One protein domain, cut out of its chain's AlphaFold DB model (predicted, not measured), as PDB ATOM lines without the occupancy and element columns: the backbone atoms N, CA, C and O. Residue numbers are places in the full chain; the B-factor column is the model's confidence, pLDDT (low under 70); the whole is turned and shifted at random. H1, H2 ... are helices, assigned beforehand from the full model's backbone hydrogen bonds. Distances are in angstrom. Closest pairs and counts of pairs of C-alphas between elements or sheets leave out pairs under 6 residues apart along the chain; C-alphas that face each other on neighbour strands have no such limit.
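What this domain is: This is residues 32 to 102 of the 138 residues of an uncharacterized protein of Synechococcus sp. WH 5701 (UniProt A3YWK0). The longest helix, H2, lies side by side with H1 in a helical hairpin, and H3 crosses one side of this pair at about a right angle. The short H4 packs on H3 on that same side of the hairpin. The printed part has 71 residues with four named helices, in the order H1, H2, H3, H4, and no named strand; the class is all helix. It is compact, with a radius of gyration of the C-alphas of 11.0 A and spans of 34 by 24 by 19 A.

How they stand to each other: Start at H2, residues 49 to 63, and look across to H1, residues 32 to 44: they touch, closest at the C-alphas of Gly 35 and Ala 56, 4.5 A apart, and this hairpin runs opposite ways at a shallow tilt of 20 degrees. The hub is H3, residues 72 to 85. Its residues 72 to 75 touch residues 57 to 61 of H2, about perpendicular at 87 degrees, with the C-alphas of Tyr 57 and Ala 75 closest at 6.4 A. Residues 32 to 36 of H1 touch H3, about perpendicular at 84 degrees, with the C-alphas of Gly 32 and Met 78 closest at 4.4 A. Then find H4, residues 97 to 101, which touches H3, closest at the C-alphas of Ala 76 and Leu 100, 5.6 A. H2 and H4 are close but not clearly touching, and H1 and H4 are near each other. In H1 and H3 every O i to N i+4 pair is within hydrogen-bond range, in H2 10 of 11, and in H4 0 of 1, beside 2 of 2 O i to N i+3 pairs.

Where its parts are: Find C-alpha 49 at (43.852, 23.300, 14.066); from there H2 runs 21.2 A to C-alpha 63. H1 begins at C-alpha 32, (42.172, 40.071, 13.340), and spans 17.7 A; H3 spans 20.0 A. H4, 7.7 A long, ends at C-alpha 101, (38.999, 27.509, 5.103).

The domain as a whole: Look for the two C-alphas farthest apart at Gly 46 and Leu 67, 34.5 A. The printed part has no cut, and the link from H3 to H4 is long. Mean pLDDT of the printed part is 91.9, with residues 65 to 68 under 70.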
ATOM      1  N   GLY A  32      41.475  40.941  14.288       93.12
ATOM      2  CA  GLY A  32      42.172  40.071  13.340       93.12
ATOM      3  C   GLY A  32      43.615  39.809  13.757       93.12
ATOM      4  O   GLY A  32      44.027  38.653  13.826       93.12
ATOM      5  N   ASN A  33      44.347  40.856  14.140       95.00
ATOM      6  CA  ASN A  33      45.722  40.750  14.635       95.00
ATOM      7  C   ASN A  33      45.816  39.908  15.910       95.00
ATOM      8  O   ASN A  33      46.667  39.025  15.999       95.00
ATOM      9  N   LYS A  34      44.914  40.122  16.877       93.81
ATOM     10  CA  LYS A  34      44.866  39.314  18.108       93.81
ATOM     11  C   LYS A  34      44.507  37.853  17.830       93.81
ATOM     12  O   LYS A  34      45.070  36.938  18.430       93.81
ATOM     13  N   GLY A  35      43.565  37.625  16.917       95.38
ATOM     14  CA  GLY A  35      43.201  36.288  16.466       95.38
ATOM     15  C   GLY A  35      44.363  35.571  15.783       95.38
ATOM     16  O   GLY A  35      44.636  34.411  16.091       95.38
ATOM     17  N   ALA A  36      45.082  36.274  14.906       96.75
ATOM     18  CA  ALA A  36      46.268  35.768  14.233       96.75
ATOM     19  C   ALA A  36      47.383  35.445  15.224       96.75
ATOM     20  O   ALA A  36      47.936  34.354  15.164       96.75
ATOM     21  N   GLU A  37      47.657  36.324  16.186       96.25
ATOM     22  CA  GLU A  37      48.666  36.093  17.223       96.25
ATOM     23  C   GLU A  37      48.432  34.762  17.944       96.25
ATOM     24  O   GLU A  37      49.319  33.905  17.975       96.25
ATOM     25  N   VAL A  38      47.211  34.537  18.437       96.81
ATOM     26  CA  VAL A  38      46.861  33.303  19.153       96.81
ATOM     27  C   VAL A  38      46.884  32.086  18.235       96.81
ATOM     28  O   VAL A  38      47.513  31.082  18.574       96.81
ATOM     29  N   TYR A  39      46.246  32.161  17.064       97.44
ATOM     30  CA  TYR A  39      46.193  31.039  16.127       97.44
ATOM     31  C   TYR A  39      47.600  30.616  15.689       97.44
ATOM     32  O   TYR A  39      47.972  29.446  15.795       97.44
ATOM     33  N   CYS A  40      48.410  31.576  15.248       97.25
ATOM     34  CA  CYS A  40      49.765  31.343  14.775       97.25
ATOM     35  C   CYS A  40      50.670  30.800  15.880       97.25
ATOM     36  O   CYS A  40      51.399  29.831  15.650       97.25
ATOM     37  N   PHE A  41      50.601  31.378  17.085       97.38
ATOM     38  CA  PHE A  41      51.377  30.911  18.230       97.38
ATOM     39  C   PHE A  41      51.045  29.456  18.575       97.38
ATOM     40  O   PHE A  41      51.943  28.618  18.669       97.38
ATOM     41  N   MET A  42      49.758  29.125  18.705       97.69
ATOM     42  CA  MET A  42      49.331  27.781  19.091       97.69
ATOM     43  C   MET A  42      49.687  26.736  18.033       97.69
ATOM     44  O   MET A  42      50.191  25.666  18.384       97.69
ATOM     45  N   ARG A  43      49.508  27.052  16.745       97.12
ATOM     46  CA  ARG A  43      49.899  26.161  15.643       97.12
ATOM     47  C   ARG A  43      51.408  25.936  15.603       97.12
ATOM     48  O   ARG A  43      51.846  24.798  15.447       97.12
ATOM     49  N   LYS A  44      52.212  26.984  15.819       96.56
ATOM     50  CA  LYS A  44      53.677  26.874  15.918       96.56
ATOM     51  C   LYS A  44      54.120  26.040  17.124       96.56
ATOM     52  O   LYS A  44      55.111  25.326  17.028       96.56
ATOM     53  N   ALA A  45      53.372  26.089  18.224       96.94
ATOM     54  CA  ALA A  45      53.598  25.262  19.407       96.94
ATOM     55  C   ALA A  45      53.170  23.788  19.233       96.94
ATOM     56  O   ALA A  45      53.321  23.002  20.163       96.94
ATOM     57  N   GLY A  46      52.648  23.400  18.061       96.25
ATOM     58  CA  GLY A  46      52.267  22.021  17.754       96.25
ATOM     59  C   GLY A  46      50.822  21.660  18.101       96.25
ATOM     60  O   GLY A  46      50.483  20.483  18.086       96.25
ATOM     61  N   ASN A  47      49.962  22.638  18.400       96.62
ATOM     62  CA  ASN A  47      48.546  22.368  18.647       96.62
ATOM     63  C   ASN A  47      47.789  22.083  17.341       96.62
ATOM     64  O   ASN A  47      48.068  22.660  16.279       96.62
ATOM     65  N   ASP A  48      46.757  21.248  17.448       95.44
ATOM     66  CA  ASP A  48      45.836  20.983  16.349       95.44
ATOM     67  C   ASP A  48      45.088  22.242  15.906       95.44
ATOM     68  O   ASP A  48      44.962  23.230  16.644       95.44
ATOM     69  N   HIS A  49      44.593  22.197  14.665       94.88
ATOM     70  CA  HIS A  49      43.852  23.300  14.066       94.88
ATOM     71  C   HIS A  49      42.671  23.696  14.950       94.88
ATOM     72  O   HIS A  49      42.571  24.865  15.298       94.88
ATOM     73  N   GLU A  50      41.856  22.736  15.395       94.94
ATOM     74  CA  GLU A  50      40.616  23.064  16.101       94.94
ATOM     75  C   GLU A  50      40.813  23.727  17.461       94.94
ATOM     76  O   GLU A  50      40.102  24.667  17.819       94.94
ATOM     77  N   VAL A  51      41.820  23.290  18.217       96.25
ATOM     78  CA  VAL A  51      42.146  23.896  19.515       96.25
ATOM     79  C   VAL A  51      42.649  25.326  19.312       96.25
ATOM     80  O   VAL A  51      42.209  26.254  19.994       96.25
ATOM     81  N   SER A  52      43.534  25.506  18.329       96.69
ATOM     82  CA  SER A  52      44.105  26.811  17.982       96.69
ATOM     83  C   SER A  52      43.038  27.769  17.440       96.69
ATOM     84  O   SER A  52      43.005  28.946  17.798       96.69
ATOM     85  N   TRP A  53      42.142  27.260  16.595       96.69
ATOM     86  CA  TRP A  53      41.044  27.999  15.985       96.69
ATOM     87  C   TRP A  53      40.004  28.422  17.017       96.69
ATOM     88  O   TRP A  53      39.659  29.599  17.086       96.69
ATOM     89  N   THR A  54      39.564  27.501  17.877       95.44
ATOM     90  CA  THR A  54      38.584  27.785  18.935       95.44
ATOM     91  C   THR A  54      39.070  28.905  19.858       95.44
ATOM     92  O   THR A  54      38.301  29.807  20.198       95.44
ATOM     93  N   ALA A  55      40.353  28.883  20.239       96.50
ATOM     94  CA  ALA A  55      40.950  29.919  21.077       96.50
ATOM     95  C   ALA A  55      40.981  31.288  20.378       96.50
ATOM     96  O   ALA A  55      40.549  32.288  20.956       96.50
ATOM     97  N   ALA A  56      41.437  31.333  19.124       96.12
ATOM     98  CA  ALA A  56      41.503  32.565  18.343       96.12
ATOM     99  C   ALA A  56      40.108  33.150  18.058       96.12
ATOM    100  O   ALA A  56      39.855  34.328  18.316       96.12
ATOM    101  N   TYR A  57      39.169  32.321  17.597       94.56
ATOM    102  CA  TYR A  57      37.807  32.736  17.269       94.56
ATOM    103  C   TYR A  57      37.054  33.273  18.491       94.56
ATOM    104  O   TYR A  57      36.351  34.280  18.395       94.56
ATOM    105  N   ALA A  58      37.238  32.661  19.666       92.62
ATOM    106  CA  ALA A  58      36.625  33.144  20.899       92.62
ATOM    107  C   ALA A  58      37.074  34.569  21.269       92.62
ATOM    108  O   ALA A  58      36.275  35.327  21.822       92.62
ATOM    109  N   LEU A  59      38.322  34.945  20.968       91.06
ATOM    110  CA  LEU A  59      38.821  36.304  21.187       91.06
ATOM    111  C   LEU A  59      38.256  37.280  20.162       91.06
ATOM    112  O   LEU A  59      37.685  38.301  20.551       91.06
ATOM    113  N   ILE A  60      38.327  36.920  18.879       91.88
ATOM    114  CA  ILE A  60      37.778  37.718  17.780       91.88
ATOM    115  C   ILE A  60      36.305  38.044  18.042       91.88
ATOM    116  O   ILE A  60      35.922  39.211  18.027       91.88
ATOM    117  N   LYS A  61      35.489  37.028  18.355       89.56
ATOM    118  CA  LYS A  61      34.046  37.170  18.604       89.56
ATOM    119  C   LYS A  61      33.732  38.126  19.763       89.56
ATOM    120  O   LYS A  61      32.674  38.746  19.766       89.56
ATOM    121  N   ARG A  62      34.610  38.225  20.771       86.12
ATOM    122  CA  ARG A  62      34.421  39.116  21.933       86.12
ATOM    123  C   ARG A  62      34.847  40.553  21.656       86.12
ATOM    124  O   ARG A  62      34.311  41.461  22.279       86.12
ATOM    125  N   GLN A  63      35.840  40.742  20.794       84.19
ATOM    126  CA  GLN A  63      36.472  42.040  20.549       84.19
ATOM    127  C   GLN A  63      35.959  42.728  19.284       84.19
ATOM    128  O   GLN A  63      36.139  43.933  19.135       84.19
ATOM    129  N   SER A  64      35.276  42.004  18.396       75.69
ATOM    130  CA  SER A  64      34.546  42.603  17.285       75.69
ATOM    131  C   SER A  64      33.415  43.480  17.829       75.69
ATOM    132  O   SER A  64      32.429  42.965  18.354       75.69
ATOM    133  N   ALA A  65      33.537  44.801  17.698       65.25
ATOM    134  CA  ALA A  65      32.594  45.802  18.214       65.25
ATOM    135  C   ALA A  65      31.229  45.842  17.481       65.25
ATOM    136  O   ALA A  65      30.542  46.862  17.486       65.25
ATOM    137  N   SER A  66      30.840  44.757  16.810       68.00
ATOM    138  CA  SER A  66      29.660  44.699  15.949       68.00
ATOM    139  C   SER A  66      28.422  44.210  16.701       68.00
ATOM    140  O   SER A  66      28.491  43.303  17.532       68.00
ATOM    141  N   LEU A  67      27.263  44.784  16.356       60.56
ATOM    142  CA  LEU A  67      25.942  44.329  16.817       60.56
ATOM    143  C   LEU A  67      25.627  42.897  16.347       60.56
ATOM    144  O   LEU A  67      24.801  42.214  16.950       60.56
ATOM    145  N   PHE A  68      26.314  42.434  15.299       67.81
ATOM    146  CA  PHE A  68      26.286  41.050  14.847       67.81
ATOM    147  C   PHE A  68      27.569  40.350  15.271       67.81
ATOM    148  O   PHE A  68      28.672  40.840  15.031       67.81
ATOM    149  N   LYS A  69      27.426  39.175  15.883       78.56
ATOM    150  CA  LYS A  69      28.565  38.324  16.228       78.56
ATOM    151  C   LYS A  69      29.321  37.979  14.954       78.56
ATOM    152  O   LYS A  69      28.716  37.466  14.015       78.56
ATOM    153  N   THR A  70      30.626  38.246  14.943       87.69
ATOM    154  CA  THR A  70      31.506  37.828  13.853       87.69
ATOM    155  C   THR A  70      31.321  36.341  13.600       87.69
ATOM    156  O   THR A  70      31.445  35.541  14.527       87.69
ATOM    157  N   SER A  71      31.008  35.984  12.356       90.69
ATOM    158  CA  SER A  71      30.872  34.588  11.968       90.69
ATOM    159  C   SER A  71      32.249  33.910  11.908       90.69
ATOM    160  O   SER A  71      33.260  34.595  11.712       90.69
ATOM    161  N   PRO A  72      32.320  32.576  12.053       91.81
ATOM    162  CA  PRO A  72      33.568  31.832  11.888       91.81
ATOM    163  C   PRO A  72      34.262  32.139  10.552       91.81
ATOM    164  O   PRO A  72      35.472  32.327  10.501       91.81
ATOM    165  N   GLU A  73      33.488  32.277   9.479       92.75
ATOM    166  CA  GLU A  73      33.992  32.560   8.136       92.75
ATOM    167  C   GLU A  73      34.608  33.961   8.057       92.75
ATOM    168  O   GLU A  73      35.684  34.142   7.491       92.75
ATOM    169  N   HIS A  74      33.972  34.959   8.676       93.00
ATOM    170  CA  HIS A  74      34.515  36.315   8.709       93.00
ATOM    171  C   HIS A  74      35.761  36.419   9.604       93.00
ATOM    172  O   HIS A  74      36.712  37.125   9.273       93.00
ATOM    173  N   ALA A  75      35.799  35.672  10.709       94.12
ATOM    174  CA  ALA A  75      36.984  35.577  11.557       94.12
ATOM    175  C   ALA A  75      38.184  34.961  10.823       94.12
ATOM    176  O   ALA A  75      39.305  35.440  10.995       94.12
ATOM    177  N   ALA A  76      37.956  33.946   9.985       95.50
ATOM    178  CA  ALA A  76      39.007  33.330   9.177       95.50
ATOM    179  C   ALA A  76      39.655  34.362   8.241       95.50
ATOM    180  O   ALA A  76      40.883  34.467   8.201       95.50
ATOM    181  N   VAL A  77      38.833  35.187   7.583       95.25
ATOM    182  CA  VAL A  77      39.301  36.285   6.726       95.25
ATOM    183  C   VAL A  77      40.153  37.275   7.513       95.25
ATOM    184  O   VAL A  77      41.294  37.516   7.121       95.25
ATOM    185  N   MET A  78      39.676  37.755   8.665       95.25
ATOM    186  CA  MET A  78      40.432  38.706   9.491       95.25
ATOM    187  C   MET A  78      41.805  38.171   9.927       95.25
ATOM    188  O   MET A  78      42.794  38.900   9.867       95.25
ATOM    189  N   ILE A  79      41.899  36.894  10.321       96.00
ATOM    190  CA  ILE A  79      43.195  36.275  10.649       96.00
ATOM    191  C   ILE A  79      44.101  36.243   9.415       96.00
ATOM    192  O   ILE A  79      45.283  36.570   9.503       96.00
ATOM    193  N   THR A  80      43.575  35.851   8.253       96.31
ATOM    194  CA  THR A  80      44.402  35.760   7.042       96.31
ATOM    195  C   THR A  80      44.880  37.107   6.536       96.31
ATOM    196  O   THR A  80      46.033  37.217   6.127       96.31
ATOM    197  N   GLU A  81      44.046  38.138   6.628       95.44
ATOM    198  CA  GLU A  81      44.434  39.505   6.300       95.44
ATOM    199  C   GLU A  81      45.571  39.979   7.207       95.44
ATOM    200  O   GLU A  81      46.569  40.499   6.709       95.44
ATOM    201  N   ALA A  82      45.478  39.732   8.517       95.62
ATOM    202  CA  ALA A  82      46.532  40.072   9.469       95.62
ATOM    203  C   ALA A  82      47.864  39.368   9.144       95.62
ATOM    204  O   ALA A  82      48.910  40.022   9.069       95.62
ATOM    205  N   VAL A  83      47.825  38.054   8.888       96.12
ATOM    206  CA  VAL A  83      49.021  37.247   8.584       96.12
ATOM    207  C   VAL A  83      49.686  37.684   7.279       96.12
ATOM    208  O   VAL A  83      50.908  37.802   7.228       96.12
ATOM    209  N   VAL A  84      48.903  37.950   6.231       95.00
ATOM    210  CA  VAL A  84      49.435  38.351   4.918       95.00
ATOM    211  C   VAL A  84      49.931  39.795   4.928       95.00
ATOM    212  O   VAL A  84      50.934  40.102   4.287       95.00
ATOM    213  N   LYS A  85      49.261  40.689   5.665       94.38
ATOM    214  CA  LYS A  85      49.664  42.094   5.786       94.38
ATOM    215  C   LYS A  85      50.962  42.264   6.576       94.38
ATOM    216  O   LYS A  85      51.717  43.187   6.287       94.38
ATOM    217  N   SER A  86      51.211  41.393   7.557       93.06
ATOM    218  CA  SER A  86      52.361  41.493   8.468       93.06
ATOM    219  C   SER A  86      53.098  40.150   8.611       93.06
ATOM    220  O   SER A  86      53.137  39.588   9.708       93.06
ATOM    221  N   PRO A  87      53.712  39.616   7.539       92.12
ATOM    222  CA  PRO A  87      54.360  38.302   7.578       92.12
ATOM    223  C   PRO A  87      55.530  38.248   8.571       92.12
ATOM    224  O   PRO A  87      55.773  37.208   9.178       92.12
ATOM    225  N   ASP A  88      56.204  39.380   8.795       92.94
ATOM    226  CA  ASP A  88      57.296  39.499   9.765       92.94
ATOM    227  C   ASP A  88      56.810  39.369  11.218       92.94
ATOM    228  O   ASP A  88      57.539  38.880  12.080       92.94
ATOM    229  N   ALA A  89      55.569  39.785  11.499       92.06
ATOM    230  CA  ALA A  89      54.956  39.657  12.820       92.06
ATOM    231  C   ALA A  89      54.406  38.244  13.073       92.06
ATOM    232  O   ALA A  89      54.327  37.803  14.220       92.06
ATOM    233  N   PHE A  90      54.069  37.517  12.005       94.12
ATOM    234  CA  PHE A  90      53.529  36.158  12.054       94.12
ATOM    235  C   PHE A  90      54.411  35.180  11.262       94.12
ATOM    236  O   PHE A  90      53.928  34.525  10.326       94.12
ATOM    237  N   PRO A  91      55.704  35.047  11.622       92.81
ATOM    238  CA  PRO A  91      56.639  34.234  10.863       92.81
ATOM    239  C   PRO A  91      56.155  32.788  10.829       92.81
ATOM    240  O   PRO A  91      55.654  32.257  11.824       92.81
ATOM    241  N   ASP A  92      56.299  32.156   9.666       91.75
ATOM    242  CA  ASP A  92      55.897  30.774   9.405       91.75
ATOM    243  C   ASP A  92      54.395  30.472   9.494       91.75
ATOM    244  O   ASP A  92      53.999  29.352   9.165       91.75
ATOM    245  N   CYS A  93      53.543  31.430   9.871       96.00
ATOM    246  CA  CYS A  93      52.116  31.179  10.064       96.00
ATOM    247  C   CYS A  93      51.340  30.982   8.756       96.00
ATOM    248  O   CYS A  93      50.314  30.298   8.739       96.00
ATOM    249  N   GLY A  94      51.857  31.498   7.635       94.19
ATOM    250  CA  GLY A  94      51.252  31.333   6.307       94.19
ATOM    251  C   GLY A  94      51.004  29.869   5.907       94.19
ATOM    252  O   GLY A  94      50.105  29.587   5.123       94.19
ATOM    253  N   ARG A  95      51.721  28.908   6.501       95.31
ATOM    254  CA  ARG A  95      51.480  27.471   6.274       95.31
ATOM    255  C   ARG A  95      50.206  26.941   6.953       95.31
ATOM    256  O   ARG A  95      49.724  25.870   6.602       95.31
ATOM    257  N   PHE A  96      49.678  27.652   7.952       95.31
ATOM    258  CA  PHE A  96      48.551  27.211   8.781       95.31
ATOM    259  C   PHE A  96      47.220  27.866   8.409       95.31
ATOM    260  O   PHE A  96      46.171  27.329   8.763       95.31
ATOM    261  N   ILE A  97      47.240  29.008   7.721       94.38
ATOM    262  CA  ILE A  97      46.026  29.777   7.410       94.38
ATOM    263  C   ILE A  97      45.095  29.073   6.414       94.38
ATOM    264  O   ILE A  97      43.895  29.311   6.444       94.38
ATOM    265  N   GLY A  98      45.604  28.144   5.596       93.25
ATOM    266  CA  GLY A  98      44.766  27.334   4.704       93.25
ATOM    267  C   GLY A  98      43.755  26.455   5.451       93.25
ATOM    268  O   GLY A  98      42.639  26.264   4.977       93.25
ATOM    269  N   ALA A  99      44.100  25.991   6.658       93.81
ATOM    270  CA  ALA A  99      43.197  25.181   7.474       93.81
ATOM    271  C   ALA A  99      41.974  25.969   7.978       93.81
ATOM    272  O   ALA A  99      40.955  25.360   8.261       93.81
ATOM    273  N   LEU A 100      42.033  27.309   8.017       94.00
ATOM    274  CA  LEU A 100      40.899  28.167   8.399       94.00
ATOM    275  C   LEU A 100      39.723  28.090   7.409       94.00
ATOM    276  O   LEU A 100      38.606  28.462   7.755       94.00
ATOM    277  N   TYR A 101      39.983  27.625   6.184       91.06
ATOM    278  CA  TYR A 101      38.999  27.509   5.103       91.06
ATOM    279  C   TYR A 101      38.682  26.059   4.731       91.06
ATOM    280  O   TYR A 101      37.814  25.807   3.892       91.06
ATOM    281  N   GLY A 102      39.378  25.098   5.342       77.56
ATOM    282  CA  GLY A 102      39.070  23.684   5.201       77.56
ATOM    283  C   GLY A 102      37.803  23.373   5.984       77.56
ATOM    284  O   GLY A 102      37.853  23.173   7.189       77.56
TER     285      GLY A 102